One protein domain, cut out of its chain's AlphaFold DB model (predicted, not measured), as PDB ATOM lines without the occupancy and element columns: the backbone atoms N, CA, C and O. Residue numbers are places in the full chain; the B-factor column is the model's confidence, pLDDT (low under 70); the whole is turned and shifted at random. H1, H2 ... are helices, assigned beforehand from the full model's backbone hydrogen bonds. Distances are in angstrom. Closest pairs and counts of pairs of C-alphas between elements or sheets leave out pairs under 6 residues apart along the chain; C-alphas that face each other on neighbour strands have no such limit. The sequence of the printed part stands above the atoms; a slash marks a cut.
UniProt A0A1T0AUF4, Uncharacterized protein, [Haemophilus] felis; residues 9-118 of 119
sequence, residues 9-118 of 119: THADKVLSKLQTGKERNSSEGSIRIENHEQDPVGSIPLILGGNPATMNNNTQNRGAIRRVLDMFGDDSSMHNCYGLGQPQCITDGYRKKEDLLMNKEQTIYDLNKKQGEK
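AT A GLANCE: This is residues 9 to 118 of the 119 residues of an uncharacterized protein of [Haemophilus] felis (UniProt A0A1T0AUF4). Little regular structure is present: winding loops join five helices, with H1 and H5 meeting in a corner toward one end of the long axis, H2 nearer the middle, and H3 and H4 toward the other end. The 110 printed residues hold H1 to H5 in chain order and no named strand; the class is all helix, with 39 residues in named elements. The whole is compact, radius of gyration of the C-alphas 15.2 A, spanning 44 by 31 by 25 A.

IN THESE COORDINATES: H1, residues 9 to 20, begins at C-alpha 9 (127.180, 96.233, 87.752) and is 16.4 A long. H5 is residues 108 to 116, 12.2 A, ending at C-alpha 116 (125.674, 83.440, 87.224). H3 is residues 64 to 73, 14.5 A; H2, residues 40 to 43, and H4, residues 88 to 91, are 5.0 A each.

HOW THE PARTS SIT: H1, with residues 9 to 12 alone, touches H5, the closest C-alphas being Thr 9 and Ile 108, 6.2 A. They run opposite ways at a steep tilt of 54 degrees. H2, H3 and H4 touch no helix. Residues 32 to 33 pair antiparallel with 106 to 107. H1 and H5 have every O i to N i+4 pair within hydrogen-bond range, H3 5 of 6; H2 and H4 are too short for one.

THE WHOLE: The farthest C-alphas, Gly 21 and Gln 60, are 46.0 A apart. The printed part has no cut, and its four links are long. Mean pLDDT of the printed part is 82.1; 19 residues, among them 70 to 74, are under 70.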
ATOM      1  N   THR A   9     126.234  97.167  87.123       94.12
ATOM      2  CA  THR A   9     127.180  96.233  87.752       94.12
ATOM      3  C   THR A   9     128.523  96.905  88.018       94.12
ATOM      4  O   THR A   9     129.095  96.751  89.098       94.12
ATOM      5  N   HIS A  10     129.035  97.672  87.056       93.81
ATOM      6  CA  HIS A  10     130.268  98.431  87.239       93.81
ATOM      7  C   HIS A  10     130.088  99.553  88.270       93.81
ATOM      8  O   HIS A  10     130.909  99.683  89.178       93.81
ATOM      9  N   ALA A  11     128.997 100.320  88.172       95.25
ATOM     10  CA  ALA A  11     128.701 101.397  89.114       95.25
ATOM     11  C   ALA A  11     128.584 100.893  90.567       95.25
ATOM     12  O   ALA A  11     129.139 101.508  91.474       95.25
ATOM     13  N   ASP A  12     127.937  99.746  90.791       96.38
ATOM     14  CA  ASP A  12     127.784  99.141  92.119       96.38
ATOM     15  C   ASP A  12     129.121  98.671  92.704       96.38
ATOM     16  O   ASP A  12     129.390  98.887  93.887       96.38
ATOM     17  N   LYS A  13     130.013  98.116  91.868       95.44
ATOM     18  CA  LYS A  13     131.382  97.773  92.283       95.44
ATOM     19  C   LYS A  13     132.175  99.004  92.709       95.44
ATOM     20  O   LYS A  13     132.872  98.952  93.722       95.44
ATOM     21  N   VAL A  14     132.077 100.100  91.954       96.81
ATOM     22  CA  VAL A  14     132.727 101.373  92.310       96.81
ATOM     23  C   VAL A  14     132.153 101.908  93.621       96.81
ATOM     24  O   VAL A  14     132.916 102.221  94.534       96.81
ATOM     25  N   LEU A  15     130.826 101.935  93.757       96.88
ATOM     26  CA  LEU A  15     130.148 102.382  94.974       96.88
ATOM     27  C   LEU A  15     130.580 101.570  96.203       96.88
ATOM     28  O   LEU A  15     130.928 102.150  97.228       96.88
ATOM     29  N   SER A  16     130.622 100.240  96.101       97.38
ATOM     30  CA  SER A  16     131.028  99.370  97.209       97.38
ATOM     31  C   SER A  16     132.480  99.608  97.638       97.38
ATOM     32  O   SER A  16     132.761  99.687  98.838       97.38
ATOM     33  N   LYS A  17     133.387  99.834  96.676       97.19
ATOM     34  CA  LYS A  17     134.784 100.200  96.959       97.19
ATOM     35  C   LYS A  17     134.884 101.550  97.664       97.19
ATOM     36  O   LYS A  17     135.663 101.668  98.602       97.19
ATOM     37  N   LEU A  18     134.080 102.536  97.271       97.25
ATOM     38  CA  LEU A  18     134.046 103.842  97.936       97.25
ATOM     39  C   LEU A  18     133.467 103.763  99.357       97.25
ATOM     40  O   LEU A  18     133.944 104.459 100.245       97.25
ATOM     41  N   GLN A  19     132.463 102.913  99.581       94.94
ATOM     42  CA  GLN A  19     131.805 102.766 100.885       94.94
ATOM     43  C   GLN A  19     132.608 101.915 101.878       94.94
ATOM     44  O   GLN A  19     132.571 102.172 103.077       94.94
ATOM     45  N   THR A  20     133.294 100.876 101.396       95.31
ATOM     46  CA  THR A  20     133.843  99.807 102.256       95.31
ATOM     47  C   THR A  20     135.302  99.451 101.970       95.31
ATOM     48  O   THR A  20     135.899  98.655 102.696       95.31
ATOM     49  N   GLY A  21     135.885  99.984 100.893       96.44
ATOM     50  CA  GLY A  21     137.219  99.615 100.413       96.44
ATOM     51  C   GLY A  21     137.304  98.238  99.743       96.44
ATOM     52  O   GLY A  21     138.398  97.809  99.381       96.44
ATOM     53  N   LYS A  22     136.186  97.520  99.579       95.19
ATOM     54  CA  LYS A  22     136.141  96.149  99.043       95.19
ATOM     55  C   LYS A  22     135.038  96.002  97.998       95.19
ATOM     56  O   LYS A  22     134.172  96.861  97.874       95.19
ATOM     57  N   GLU A  23     135.090  94.920  97.220       92.38
ATOM     58  CA  GLU A  23     133.945  94.526  96.395       92.38
ATOM     59  C   GLU A  23     132.838  93.919  97.259       92.38
ATOM     60  O   GLU A  23     133.093  93.282  98.284       92.38
ATOM     61  N   ARG A  24     131.601  94.138  96.818       93.12
ATOM     62  CA  ARG A  24     130.384  93.747  97.517       93.12
ATOM     63  C   ARG A  24     130.229  92.227  97.584       93.12
ATOM     64  O   ARG A  24     130.437  91.537  96.589       93.12
ATOM     65  N   ASN A  25     129.786  91.719  98.734       93.69
ATOM     66  CA  ASN A  25     129.514  90.294  98.974       93.69
ATOM     67  C   ASN A  25     128.082  90.003  99.476       93.69
ATOM     68  O   ASN A  25     127.759  88.857  99.788       93.69
ATOM     69  N   SER A  26     127.229  91.024  99.578       94.38
ATOM     70  CA  SER A  26     125.819  90.922  99.966       94.38
ATOM     71  C   SER A  26     124.994  91.978  99.226       94.38
ATOM     72  O   SER A  26     125.543  92.954  98.722       94.38
ATOM     73  N   SER A  27     123.672  91.826  99.165       94.75
ATOM     74  CA  SER A  27     122.788  92.801  98.508       94.75
ATOM     75  C   SER A  27     122.620  94.116  99.284       94.75
ATOM     76  O   SER A  27     122.131  95.100  98.726       94.75
ATOM     77  N   GLU A  28     123.036  94.170 100.553       94.69
ATOM     78  CA  GLU A  28     122.834  95.322 101.436       94.69
ATOM     79  C   GLU A  28     123.561  96.568 100.925       94.69
ATOM     80  O   GLU A  28     124.783  96.596 100.849       94.69
ATOM     81  N   GLY A  29     122.814  97.621 100.585       92.44
ATOM     82  CA  GLY A  29     123.371  98.858 100.028       92.44
ATOM     83  C   GLY A  29     123.739  98.773  98.543       92.44
ATOM     84  O   GLY A  29     124.341  99.711  98.019       92.44
ATOM     85  N   SER A  30     123.403  97.672  97.862       96.12
ATOM     86  CA  SER A  30     123.566  97.552  96.413       96.12
ATOM     87  C   SER A  30     122.591  98.456  95.660       96.12
ATOM     88  O   SER A  30     121.468  98.700  96.112       96.12
ATOM     89  N   ILE A  31     123.008  98.933  94.488       94.81
ATOM     90  CA  ILE A  31     122.165  99.745  93.613       94.81
ATOM     91  C   ILE A  31     120.941  98.929  93.191       94.81
ATOM     92  O   ILE A  31     121.047  97.806  92.690       94.81
ATOM     93  N   ARG A  32     119.764  99.520  93.397       92.88
ATOM     94  CA  ARG A  32     118.478  98.978  92.959       92.88
ATOM     95  C   ARG A  32     118.171  99.527  91.579       92.88
ATOM     96  O   ARG A  32     118.319 100.724  91.344       92.88
ATOM     97  N   ILE A  33     117.773  98.644  90.676       91.38
ATOM     98  CA  ILE A  33     117.468  99.005  89.297       91.38
ATOM     99  C   ILE A  33     116.125  98.456  88.883       91.38
ATOM    100  O   ILE A  33     115.691  97.409  89.361       91.38
ATOM    101  N   GLU A  34     115.515  99.145  87.935       89.62
ATOM    102  CA  GLU A  34     114.396  98.652  87.160       89.62
ATOM    103  C   GLU A  34     114.803  98.734  85.690       89.62
ATOM    104  O   GLU A  34     115.258  99.782  85.232       89.62
ATOM    105  N   ASN A  35     114.707  97.616  84.977       88.94
ATOM    106  CA  ASN A  35     115.110  97.525  83.581       88.94
ATOM    107  C   ASN A  35     114.184  96.563  82.840       88.94
ATOM    108  O   ASN A  35     113.873  95.475  83.342       88.94
ATOM    109  N   HIS A  36     113.752  96.946  81.647       87.19
ATOM    110  CA  HIS A  36     112.877  96.109  80.842       87.19
ATOM    111  C   HIS A  36     113.683  95.153  79.961       87.19
ATOM    112  O   HIS A  36     114.706  95.525  79.401       87.19
ATOM    113  N   GLU A  37     113.202  93.921  79.781       86.06
ATOM    114  CA  GLU A  37     113.862  92.893  78.953       86.06
ATOM    115  C   GLU A  37     114.149  93.346  77.518       86.06
ATOM    116  O   GLU A  37     115.117  92.931  76.889       86.06
ATOM    117  N   GLN A  38     113.301  94.229  77.011       80.00
ATOM    118  CA  GLN A  38     113.388  94.784  75.665       80.00
ATOM    119  C   GLN A  38     113.840  96.241  75.671       80.00
ATOM    120  O   GLN A  38     113.519  96.963  74.736       80.00
ATOM    121  N   ASP A  39     114.514  96.687  76.729       83.19
ATOM    122  CA  ASP A  39     115.233  97.955  76.747       83.19
ATOM    123  C   ASP A  39     116.621  97.749  76.116       83.19
ATOM    124  O   ASP A  39     117.530  97.258  76.791       83.19
ATOM    125  N   PRO A  40     116.833  98.084  74.834       78.94
ATOM    126  CA  PRO A  40     118.136  97.900  74.212       78.94
ATOM    127  C   PRO A  40     119.180  98.896  74.731       78.94
ATOM    128  O   PRO A  40     120.365  98.573  74.726       78.94
ATOM    129  N   VAL A  41     118.767 100.076  75.204       82.81
ATOM    130  CA  VAL A  41     119.682 101.075  75.772       82.81
ATOM    131  C   VAL A  41     120.183 100.605  77.138       82.81
ATOM    132  O   VAL A  41     121.358 100.768  77.459       82.81
ATOM    133  N   GLY A  42     119.314  99.980  77.929       84.00
ATOM    134  CA  GLY A  42     119.672  99.394  79.215       84.00
ATOM    135  C   GLY A  42     120.368  98.038  79.115       84.00
ATOM    136  O   GLY A  42     121.167  97.714  79.992       84.00
ATOM    137  N   SER A  43     120.104  97.244  78.071       84.69
ATOM    138  CA  SER A  43     120.417  95.804  78.076       84.69
ATOM    139  C   SER A  43     121.468  95.339  77.063       84.69
ATOM    140  O   SER A  43     121.944  94.217  77.216       84.69
ATOM    141  N   ILE A  44     121.862  96.127  76.049       82.00
ATOM    142  CA  ILE A  44     122.829  95.673  75.025       82.00
ATOM    143  C   ILE A  44     124.275  95.792  75.543       82.00
ATOM    144  O   ILE A  44     124.860  96.873  75.484       82.00
ATOM    145  N   PRO A  45     124.946  94.690  75.941       69.94
ATOM    146  CA  PRO A  45     126.226  94.771  76.655       69.94
ATOM    147  C   PRO A  45     127.376  95.343  75.819       69.94
ATOM    148  O   PRO A  45     128.351  95.838  76.375       69.94
ATOM    149  N   LEU A  46     127.272  95.251  74.489       63.72
ATOM    150  CA  LEU A  46     128.298  95.713  73.555       63.72
ATOM    151  C   LEU A  46     128.219  97.219  73.262       63.72
ATOM    152  O   LEU A  46     129.181  97.778  72.748       63.72
ATOM    153  N   ILE A  47     127.069  97.848  73.530       60.81
ATOM    154  CA  ILE A  47     126.778  99.221  73.099       60.81
ATOM    155  C   ILE A  47     126.443 100.094  74.314       60.81
ATOM    156  O   ILE A  47     127.089 101.123  74.482       60.81
ATOM    157  N   LEU A  48     125.503  99.693  75.184       76.94
ATOM    158  CA  LEU A  48     125.032 100.499  76.324       76.94
ATOM    159  C   LEU A  48     124.439  99.633  77.456       76.94
ATOM    160  O   LEU A  48     123.731  98.658  77.216       76.94
ATOM    161  N   GLY A  49     124.708 100.014  78.709       81.75
ATOM    162  CA  GLY A  49     124.126  99.411  79.913       81.75
ATOM    163  C   GLY A  49     124.589  97.981  80.210       81.75
ATOM    164  O   GLY A  49     125.352  97.751  81.149       81.75
ATOM    165  N   GLY A  50     124.134  97.008  79.420       87.69
ATOM    166  CA  GLY A  50     124.344  95.581  79.679       87.69
ATOM    167  C   GLY A  50     123.688  95.103  80.978       87.69
ATOM    168  O   GLY A  50     124.187  94.179  81.622       87.69
ATOM    169  N   ASN A  51     122.611  95.764  81.398       91.12
ATOM    170  CA  ASN A  51     121.944  95.508  82.662       91.12
ATOM    171  C   ASN A  51     120.962  94.331  82.544       91.12
ATOM    172  O   ASN A  51     120.247  94.211  81.549       91.12
ATOM    173  N   PRO A  52     120.868  93.470  83.570       90.94
ATOM    174  CA  PRO A  52     119.837  92.444  83.644       90.94
ATOM    175  C   PRO A  52     118.428  93.045  83.621       90.94
ATOM    176  O   PRO A  52     118.185  94.105  84.198       90.94
ATOM    177  N   ALA A  53     117.483  92.338  83.007       90.25
ATOM    178  CA  ALA A  53     116.071  92.692  83.070       90.25
ATOM    179  C   ALA A  53     115.488  92.396  84.459       90.25
ATOM    180  O   ALA A  53     115.781  91.358  85.060       90.25
ATOM    181  N   THR A  54     114.609  93.269  84.942       88.44
ATOM    182  CA  THR A  54     113.804  93.035  86.152       88.44
ATOM    183  C   THR A  54     112.347  92.717  85.833       88.44
ATOM    184  O   THR A  54     111.623  92.226  86.700       88.44
ATOM    185  N   MET A  55     111.917  92.967  84.592       82.56
ATOM    186  CA  MET A  55     110.547  92.764  84.135       82.56
ATOM    187  C   MET A  55     110.420  92.683  82.608       82.56
ATOM    188  O   MET A  55     111.338  93.043  81.875       82.56
ATOM    189  N   ASN A  56     109.243  92.254  82.145       79.94
ATOM    190  CA  ASN A  56     108.895  92.076  80.733       79.94
ATOM    191  C   ASN A  56     107.427  92.456  80.426       79.94
ATOM    192  O   ASN A  56     106.746  91.800  79.635       79.94
ATOM    193  N   ASN A  57     106.896  93.475  81.115       73.25
ATOM    194  CA  ASN A  57     105.497  93.875  80.950       73.25
ATOM    195  C   ASN A  57     105.201  94.287  79.498       73.25
ATOM    196  O   ASN A  57     105.851  95.156  78.933       73.25
ATOM    197  N   ASN A  58     104.130  93.729  78.941       71.19
ATOM    198  CA  ASN A  58     103.640  94.055  77.608       71.19
ATOM    199  C   ASN A  58     102.106  94.048  77.606       71.19
ATOM    200  O   ASN A  58     101.474  93.151  77.045       71.19
ATOM    201  N   THR A  59     101.488  94.991  78.313       68.31
ATOM    202  CA  THR A  59     100.050  94.910  78.629       68.31
ATOM    203  C   THR A  59      99.147  95.119  77.410       68.31
ATOM    204  O   THR A  59      98.003  94.680  77.432       68.31
ATOM    205  N   GLN A  60      99.667  95.714  76.333       69.81
ATOM    206  CA  GLN A  60      98.954  95.933  75.066       69.81
ATOM    207  C   GLN A  60      99.392  95.003  73.929       69.81
ATOM    208  O   GLN A  60      99.058  95.237  72.771       69.81
ATOM    209  N   ASN A  61     100.159  93.956  74.235       69.12
ATOM    210  CA  ASN A  61     100.685  93.024  73.242       69.12
ATOM    211  C   ASN A  61     101.396  93.702  72.044       69.12
ATOM    212  O   ASN A  61     101.249  93.275  70.898       69.12
ATOM    213  N   ARG A  62     102.163  94.775  72.288       70.50
ATOM    214  CA  ARG A  62     102.870  95.498  71.219       70.50
ATOM    215  C   ARG A  62     103.886  94.567  70.553       70.50
ATOM    216  O   ARG A  62     104.644  93.881  71.228       70.50
ATOM    217  N   GLY A  63     103.898  94.512  69.224       73.00
ATOM    218  CA  GLY A  63     104.871  93.711  68.476       73.00
ATOM    219  C   GLY A  63     106.285  94.302  68.542       73.00
ATOM    220  O   GLY A  63     106.460  95.485  68.830       73.00
ATOM    221  N   ALA A  64     107.305  93.501  68.216       71.50
ATOM    222  CA  ALA A  64     108.707  93.941  68.217       71.50
ATOM    223  C   ALA A  64     108.956  95.182  67.332       71.50
ATOM    224  O   ALA A  64     109.674  96.086  67.742       71.50
ATOM    225  N   ILE A  65     108.298  95.268  66.168       72.88
ATOM    226  CA  ILE A  65     108.420  96.403  65.234       72.88
ATOM    227  C   ILE A  65     107.895  97.703  65.858       72.88
ATOM    228  O   ILE A  65     108.555  98.734  65.776       72.88
ATOM    229  N   ARG A  66     106.728  97.659  66.520       74.25
ATOM    230  CA  ARG A  66     106.135  98.851  67.143       74.25
ATOM    231  C   ARG A  66     107.021  99.390  68.265       74.25
ATOM    232  O   ARG A  66     107.202 100.589  68.352       74.25
ATOM    233  N   ARG A  67     107.645  98.510  69.050       71.88
ATOM    234  CA  ARG A  67     108.565  98.908  70.128       71.88
ATOM    235  C   ARG A  67     109.836  99.585  69.623       71.88
ATOM    236  O   ARG A  67     110.339 100.487  70.281       71.88
ATOM    237  N   VAL A  68     110.354  99.159  68.468       69.62
ATOM    238  CA  VAL A  68     111.496  99.829  67.825       69.62
ATOM    239  C   VAL A  68     111.095 101.227  67.359       69.62
ATOM    240  O   VAL A  68     111.854 102.165  67.571       69.62
ATOM    241  N   LEU A  69     109.903 101.386  66.775       70.69
ATOM    242  CA  LEU A  69     109.387 102.702  66.382       70.69
ATOM    243  C   LEU A  69     109.182 103.617  67.594       70.69
ATOM    244  O   LEU A  69     109.633 104.758  67.570       70.69
ATOM    245  N   ASP A  70     108.570 103.093  68.657       69.75
ATOM    246  CA  ASP A  70     108.314 103.835  69.893       69.75
ATOM    247  C   ASP A  70     109.620 104.363  70.521       69.75
ATOM    248  O   ASP A  70     109.670 105.459  71.060       69.75
ATOM    249  N   MET A  71     110.725 103.629  70.377       67.25
ATOM    250  CA  MET A  71     112.027 104.039  70.902       67.25
ATOM    251  C   MET A  71     112.660 105.246  70.193       67.25
ATOM    252  O   MET A  71     113.478 105.939  70.796       67.25
ATOM    253  N   PHE A  72     112.328 105.477  68.920       69.62
ATOM    254  CA  PHE A  72     112.972 106.500  68.084       69.62
ATOM    255  C   PHE A  72     112.020 107.590  67.580       69.62
ATOM    256  O   PHE A  72     112.475 108.523  66.920       69.62
ATOM    257  N   GLY A  73     110.719 107.480  67.849       63.84
ATOM    258  CA  GLY A  73     109.721 108.407  67.316       63.84
ATOM    259  C   GLY A  73     108.503 108.638  68.200       63.84
ATOM    260  O   GLY A  73     107.585 109.314  67.744       63.84
ATOM    261  N   ASP A  74     108.474 108.091  69.416       68.69
ATOM    262  CA  ASP A  74     107.380 108.285  70.369       68.69
ATOM    263  C   ASP A  74     107.931 108.795  71.711       68.69
ATOM    264  O   ASP A  74     109.118 108.652  72.021       68.69
ATOM    265  N   ASP A  75     107.066 109.406  72.515       73.38
ATOM    266  CA  ASP A  75     107.444 109.991  73.808       73.38
ATOM    267  C   ASP A  75     107.592 108.920  74.906       73.38
ATOM    268  O   ASP A  75     108.035 109.208  76.020       73.38
ATOM    269  N   SER A  76     107.240 107.666  74.609       76.31
ATOM    270  CA  SER A  76     107.282 106.531  75.529       76.31
ATOM    271  C   SER A  76     107.967 105.316  74.895       76.31
ATOM    272  O   SER A  76     107.816 105.026  73.713       76.31
ATOM    273  N   SER A  77     108.763 104.592  75.676       80.69
ATOM    274  CA  SER A  77     109.540 103.451  75.203       80.69
ATOM    275  C   SER A  77     109.890 102.489  76.330       80.69
ATOM    276  O   SER A  77     109.759 102.788  77.519       80.69
ATOM    277  N   MET A  78     110.460 101.348  75.939       79.94
ATOM    278  CA  MET A  78     111.015 100.377  76.876       79.94
ATOM    279  C   MET A  78     112.151 100.928  77.749       79.94
ATOM    280  O   MET A  78     112.503 100.283  78.727       79.94
ATOM    281  N   HIS A  79     112.731 102.082  77.412       80.19
ATOM    282  CA  HIS A  79     113.813 102.687  78.184       80.19
ATOM    283  C   HIS A  79     113.302 103.766  79.142       80.19
ATOM    284  O   HIS A  79     113.652 103.785  80.321       80.19
ATOM    285  N   ASN A  80     112.441 104.670  78.671       81.50
ATOM    286  CA  ASN A  80     112.012 105.815  79.479       81.50
ATOM    287  C   ASN A  80     110.836 105.510  80.422       81.50
ATOM    288  O   ASN A  80     110.620 106.247  81.383       81.50
ATOM    289  N   CYS A  81     110.124 104.403  80.198       82.62
ATOM    290  CA  CYS A  81     108.982 104.011  81.011       82.62
ATOM    291  C   CYS A  81     109.328 103.177  82.243       82.62
ATOM    292  O   CYS A  81     108.407 102.736  82.922       82.62
ATOM    293  N   TYR A  82     110.602 102.959  82.565       78.06
ATOM    294  CA  TYR A  82     111.025 102.206  83.752       78.06
ATOM    295  C   TYR A  82     111.879 103.104  84.646       78.06
ATOM    296  O   TYR A  82     112.668 103.879  84.133       78.06
ATOM    297  N   GLY A  83     111.667 103.102  85.965       74.31
ATOM    298  CA  GLY A  83     112.063 104.204  86.847       74.31
ATOM    299  C   GLY A  83     110.859 104.997  87.395       74.31
ATOM    300  O   GLY A  83     109.951 104.436  88.012       74.31
ATOM    301  N   LEU A  84     110.841 106.319  87.177       67.62
ATOM    302  CA  LEU A  84     109.691 107.192  87.454       67.62
ATOM    303  C   LEU A  84     108.780 107.161  86.223       67.62
ATOM    304  O   LEU A  84     109.016 107.896  85.265       67.62
ATOM    305  N   GLY A  85     107.788 106.273  86.230       66.81
ATOM    306  CA  GLY A  85     106.857 106.125  85.116       66.81
ATOM    307  C   GLY A  85     106.025 107.391  84.894       66.81
ATOM    308  O   GLY A  85     105.595 108.041  85.845       66.81
ATOM    309  N   GLN A  86     105.765 107.731  83.631       72.62
ATOM    310  CA  GLN A  86     104.808 108.777  83.260       72.62
ATOM    311  C   GLN A  86     103.424 108.165  82.988       72.62
ATOM    312  O   GLN A  86     103.346 107.002  82.586       72.62
ATOM    313  N   PRO A  87     102.319 108.923  83.136       81.25
ATOM    314  CA  PRO A  87     100.980 108.432  82.802       81.25
ATOM    315  C   PRO A  87     100.873 107.873  81.376       81.25
ATOM    316  O   PRO A  87     100.187 106.877  81.156       81.25
ATOM    317  N   GLN A  88     101.619 108.456  80.433       80.00
ATOM    318  CA  GLN A  88     101.690 108.008  79.043       80.00
ATOM    319  C   GLN A  88     102.165 106.550  78.911       80.00
ATOM    320  O   GLN A  88     101.634 105.802  78.099       80.00
ATOM    321  N   CYS A  89     103.055 106.082  79.794       81.38
ATOM    322  CA  CYS A  89     103.507 104.689  79.823       81.38
ATOM    323  C   CYS A  89     102.377 103.690  80.124       81.38
ATOM    324  O   CYS A  89     102.495 102.515  79.779       81.38
ATOM    325  N   ILE A  90     101.288 104.130  80.768       81.56
ATOM    326  CA  ILE A  90     100.084 103.312  80.967       81.56
ATOM    327  C   ILE A  90      99.297 103.238  79.662       81.56
ATOM    328  O   ILE A  90      98.959 102.144  79.208       81.56
ATOM    329  N   THR A  91      99.035 104.400  79.056       81.44
ATOM    330  CA  THR A  91      98.337 104.515  77.768       81.44
ATOM    331  C   THR A  91      99.041 103.718  76.682       81.44
ATOM    332  O   THR A  91      98.369 103.123  75.846       81.44
ATOM    333  N   ASP A  92     100.369 103.637  76.734       78.38
ATOM    334  CA  ASP A  92     101.168 102.916  75.752       78.38
ATOM    335  C   ASP A  92     101.464 101.454  76.106       78.38
ATOM    336  O   ASP A  92     102.066 100.719  75.327       78.38
ATOM    337  N   GLY A  93     100.985 100.984  77.257       78.44
ATOM    338  CA  GLY A  93     101.064  99.574  77.633       78.44
ATOM    339  C   GLY A  93     102.420  99.110  78.174       78.44
ATOM    340  O   GLY A  93     102.660  97.903  78.293       78.44
ATOM    341  N   TYR A  94     103.294 100.049  78.528       77.94
ATOM    342  CA  TYR A  94     104.577  99.796  79.187       77.94
ATOM    343  C   TYR A  94     104.423  99.634  80.712       77.94
ATOM    344  O   TYR A  94     105.199  98.916  81.354       77.94
ATOM    345  N   ARG A  95     103.377 100.235  81.301       78.94
ATOM    346  CA  ARG A  95     103.028 100.151  82.730       78.94
ATOM    347  C   ARG A  95     101.539  99.895  82.964       78.94
ATOM    348  O   ARG A  95     100.703 100.078  82.084       78.94
ATOM    349  N   LYS A  96     101.210  99.449  84.177       79.75
ATOM    350  CA  LYS A  96      99.836  99.426  84.698       79.75
ATOM    351  C   LYS A  96      99.577 100.690  85.514       79.75
ATOM    352  O   LYS A  96     100.522 101.334  85.966       79.75
ATOM    353  N   LYS A  97      98.305 101.038  85.720       77.50
ATOM    354  CA  LYS A  97      97.920 102.256  86.450       77.50
ATOM    355  C   LYS A  97      98.425 102.260  87.895       77.50
ATOM    356  O   LYS A  97      98.746 103.316  88.428       77.50
ATOM    357  N   GLU A  98      98.549 101.081  88.490       76.06
ATOM    358  CA  GLU A  98      99.035 100.874  89.854       76.06
ATOM    359  C   GLU A  98     100.577 100.859  89.946       76.06
ATOM    360  O   GLU A  98     101.129 100.923  91.041       76.06
ATOM    361  N   ASP A  99     101.279 100.828  88.805       72.69
ATOM    362  CA  ASP A  99     102.726 100.594  88.692       72.69
ATOM    363  C   ASP A  99     103.504 101.878  88.315       72.69
ATOM    364  O   ASP A  99     104.492 101.805  87.595       72.69
ATOM    365  N   LEU A 100     103.092 103.086  88.727       67.31
ATOM    366  CA  LEU A 100     103.760 104.349  88.322       67.31
ATOM    367  C   LEU A 100     105.076 104.673  89.068       67.31
ATOM    368  O   LEU A 100     105.809 105.575  88.666       67.31
ATOM    369  N   LEU A 101     105.418 103.913  90.112       67.88
ATOM    370  CA  LEU A 101     106.680 104.008  90.866       67.88
ATOM    371  C   LEU A 101     107.585 102.798  90.573       67.88
ATOM    372  O   LEU A 101     107.128 101.854  89.936       67.88
ATOM    373  N   MET A 102     108.856 102.818  90.999       69.31
ATOM    374  CA  MET A 102     109.842 101.731  90.804       69.31
ATOM    375  C   MET A 102     109.509 100.451  91.594       69.31
ATOM    376  O   MET A 102     110.273  99.972  92.424       69.31
ATOM    377  N   ASN A 103     108.337  99.868  91.384       71.56
ATOM    378  CA  ASN A 103     107.821  98.783  92.213       71.56
ATOM    379  C   ASN A 103     108.406  97.399  91.881       71.56
ATOM    380  O   ASN A 103     108.239  96.464  92.661       71.56
ATOM    381  N   LYS A 104     109.098  97.260  90.743       81.44
ATOM    382  CA  LYS A 104     109.772  96.019  90.308       81.44
ATOM    383  C   LYS A 104     111.293  96.110  90.369       81.44
ATOM    384  O   LYS A 104     111.999  95.374  89.676       81.44
ATOM    385  N   GLU A 105     111.797  97.028  91.180       88.75
ATOM    386  CA  GLU A 105     113.226  97.219  91.354       88.75
ATOM    387  C   GLU A 105     113.869  96.047  92.115       88.75
ATOM    388  O   GLU A 105     113.354  95.564  93.126       88.75
ATOM    389  N   GLN A 106     115.020  95.585  91.633       92.88
ATOM    390  CA  GLN A 106     115.832  94.546  92.276       92.88
ATOM    391  C   GLN A 106     117.261  95.052  92.450       92.88
ATOM    392  O   GLN A 106     117.704  95.936  91.713       92.88
ATOM    393  N   THR A 107     117.996  94.503  93.420       95.06
ATOM    394  CA  THR A 107     119.419  94.835  93.544       95.06
ATOM    395  C   THR A 107     120.199  94.244  92.375       95.06
ATOM    396  O   THR A 107     119.956  93.107  91.957       95.06
ATOM    397  N   ILE A 108     121.164  94.997  91.846       95.00
ATOM    398  CA  ILE A 108     122.039  94.491  90.786       95.00
ATOM    399  C   ILE A 108     122.892  93.310  91.269       95.00
ATOM    400  O   ILE A 108     123.175  92.401  90.489       95.00
ATOM    401  N   TYR A 109     123.226  93.265  92.563       95.62
ATOM    402  CA  TYR A 109     123.868  92.111  93.193       95.62
ATOM    403  C   TYR A 109     123.052  90.821  93.002       95.62
ATOM    404  O   TYR A 109     123.571  89.836  92.470       95.62
ATOM    405  N   ASP A 110     121.768  90.833  93.373       95.62
ATOM    406  CA  ASP A 110     120.902  89.652  93.267       95.62
ATOM    407  C   ASP A 110     120.666  89.252  91.807       95.62
ATOM    408  O   ASP A 110     120.637  88.063  91.480       95.62
ATOM    409  N   LEU A 111     120.527  90.232  90.909       94.19
ATOM    410  CA  LEU A 111     120.360  89.986  89.476       94.19
ATOM    411  C   LEU A 111     121.595  89.310  88.863       94.19
ATOM    412  O   LEU A 111     121.455  88.331  88.128       94.19
ATOM    413  N   ASN A 112     122.795  89.783  89.201       92.88
ATOM    414  CA  ASN A 112     124.050  89.192  88.732       92.88
ATOM    415  C   ASN A 112     124.254  87.778  89.277       92.88
ATOM    416  O   ASN A 112     124.666  86.889  88.531       92.88
ATOM    417  N   LYS A 113     123.924  87.547  90.553       92.56
ATOM    418  CA  LYS A 113     123.980  86.211  91.153       92.56
ATOM    419  C   LYS A 113     123.057  85.236  90.414       92.56
ATOM    420  O   LYS A 113     123.519  84.193  89.962       92.56
ATOM    421  N   LYS A 114     121.795  85.622  90.182       89.12
ATOM    422  CA  LYS A 114     120.820  84.820  89.420       89.12
ATOM    423  C   LYS A 114     121.263  84.542  87.980       89.12
ATOM    424  O   LYS A 114     120.936  83.492  87.440       89.12
ATOM    425  N   GLN A 115     121.954  85.476  87.321       83.38
ATOM    426  CA  GLN A 115     122.509  85.237  85.982       83.38
ATOM    427  C   GLN A 115     123.698  84.274  86.004       83.38
ATOM    428  O   GLN A 115     123.830  83.462  85.090       83.38
ATOM    429  N   GLY A 116     124.549  84.355  87.029       76.88
ATOM    430  CA  GLY A 116     125.674  83.440  87.224       76.88
ATOM    431  C   GLY A 116     125.237  82.000  87.502       76.88
ATOM    432  O   GLY A 116     125.873  81.082  87.011       76.88
ATOM    433  N   GLU A 117     124.125  81.807  88.216       60.19
ATOM    434  CA  GLU A 117     123.527  80.489  88.504       60.19
ATOM    435  C   GLU A 117     122.868  79.819  87.282       60.19
ATOM    436  O   GLU A 117     122.583  78.626  87.311       60.19
ATOM    437  N   LYS A 118     122.593  80.575  86.210       55.66
ATOM    438  CA  LYS A 118     121.973  80.073  84.969       55.66
ATOM    439  C   LYS A 118     122.987  79.615  83.910       55.66
ATOM    440  O   LYS A 118     122.565  79.246  82.814       55.66
TER     441      LYS A 118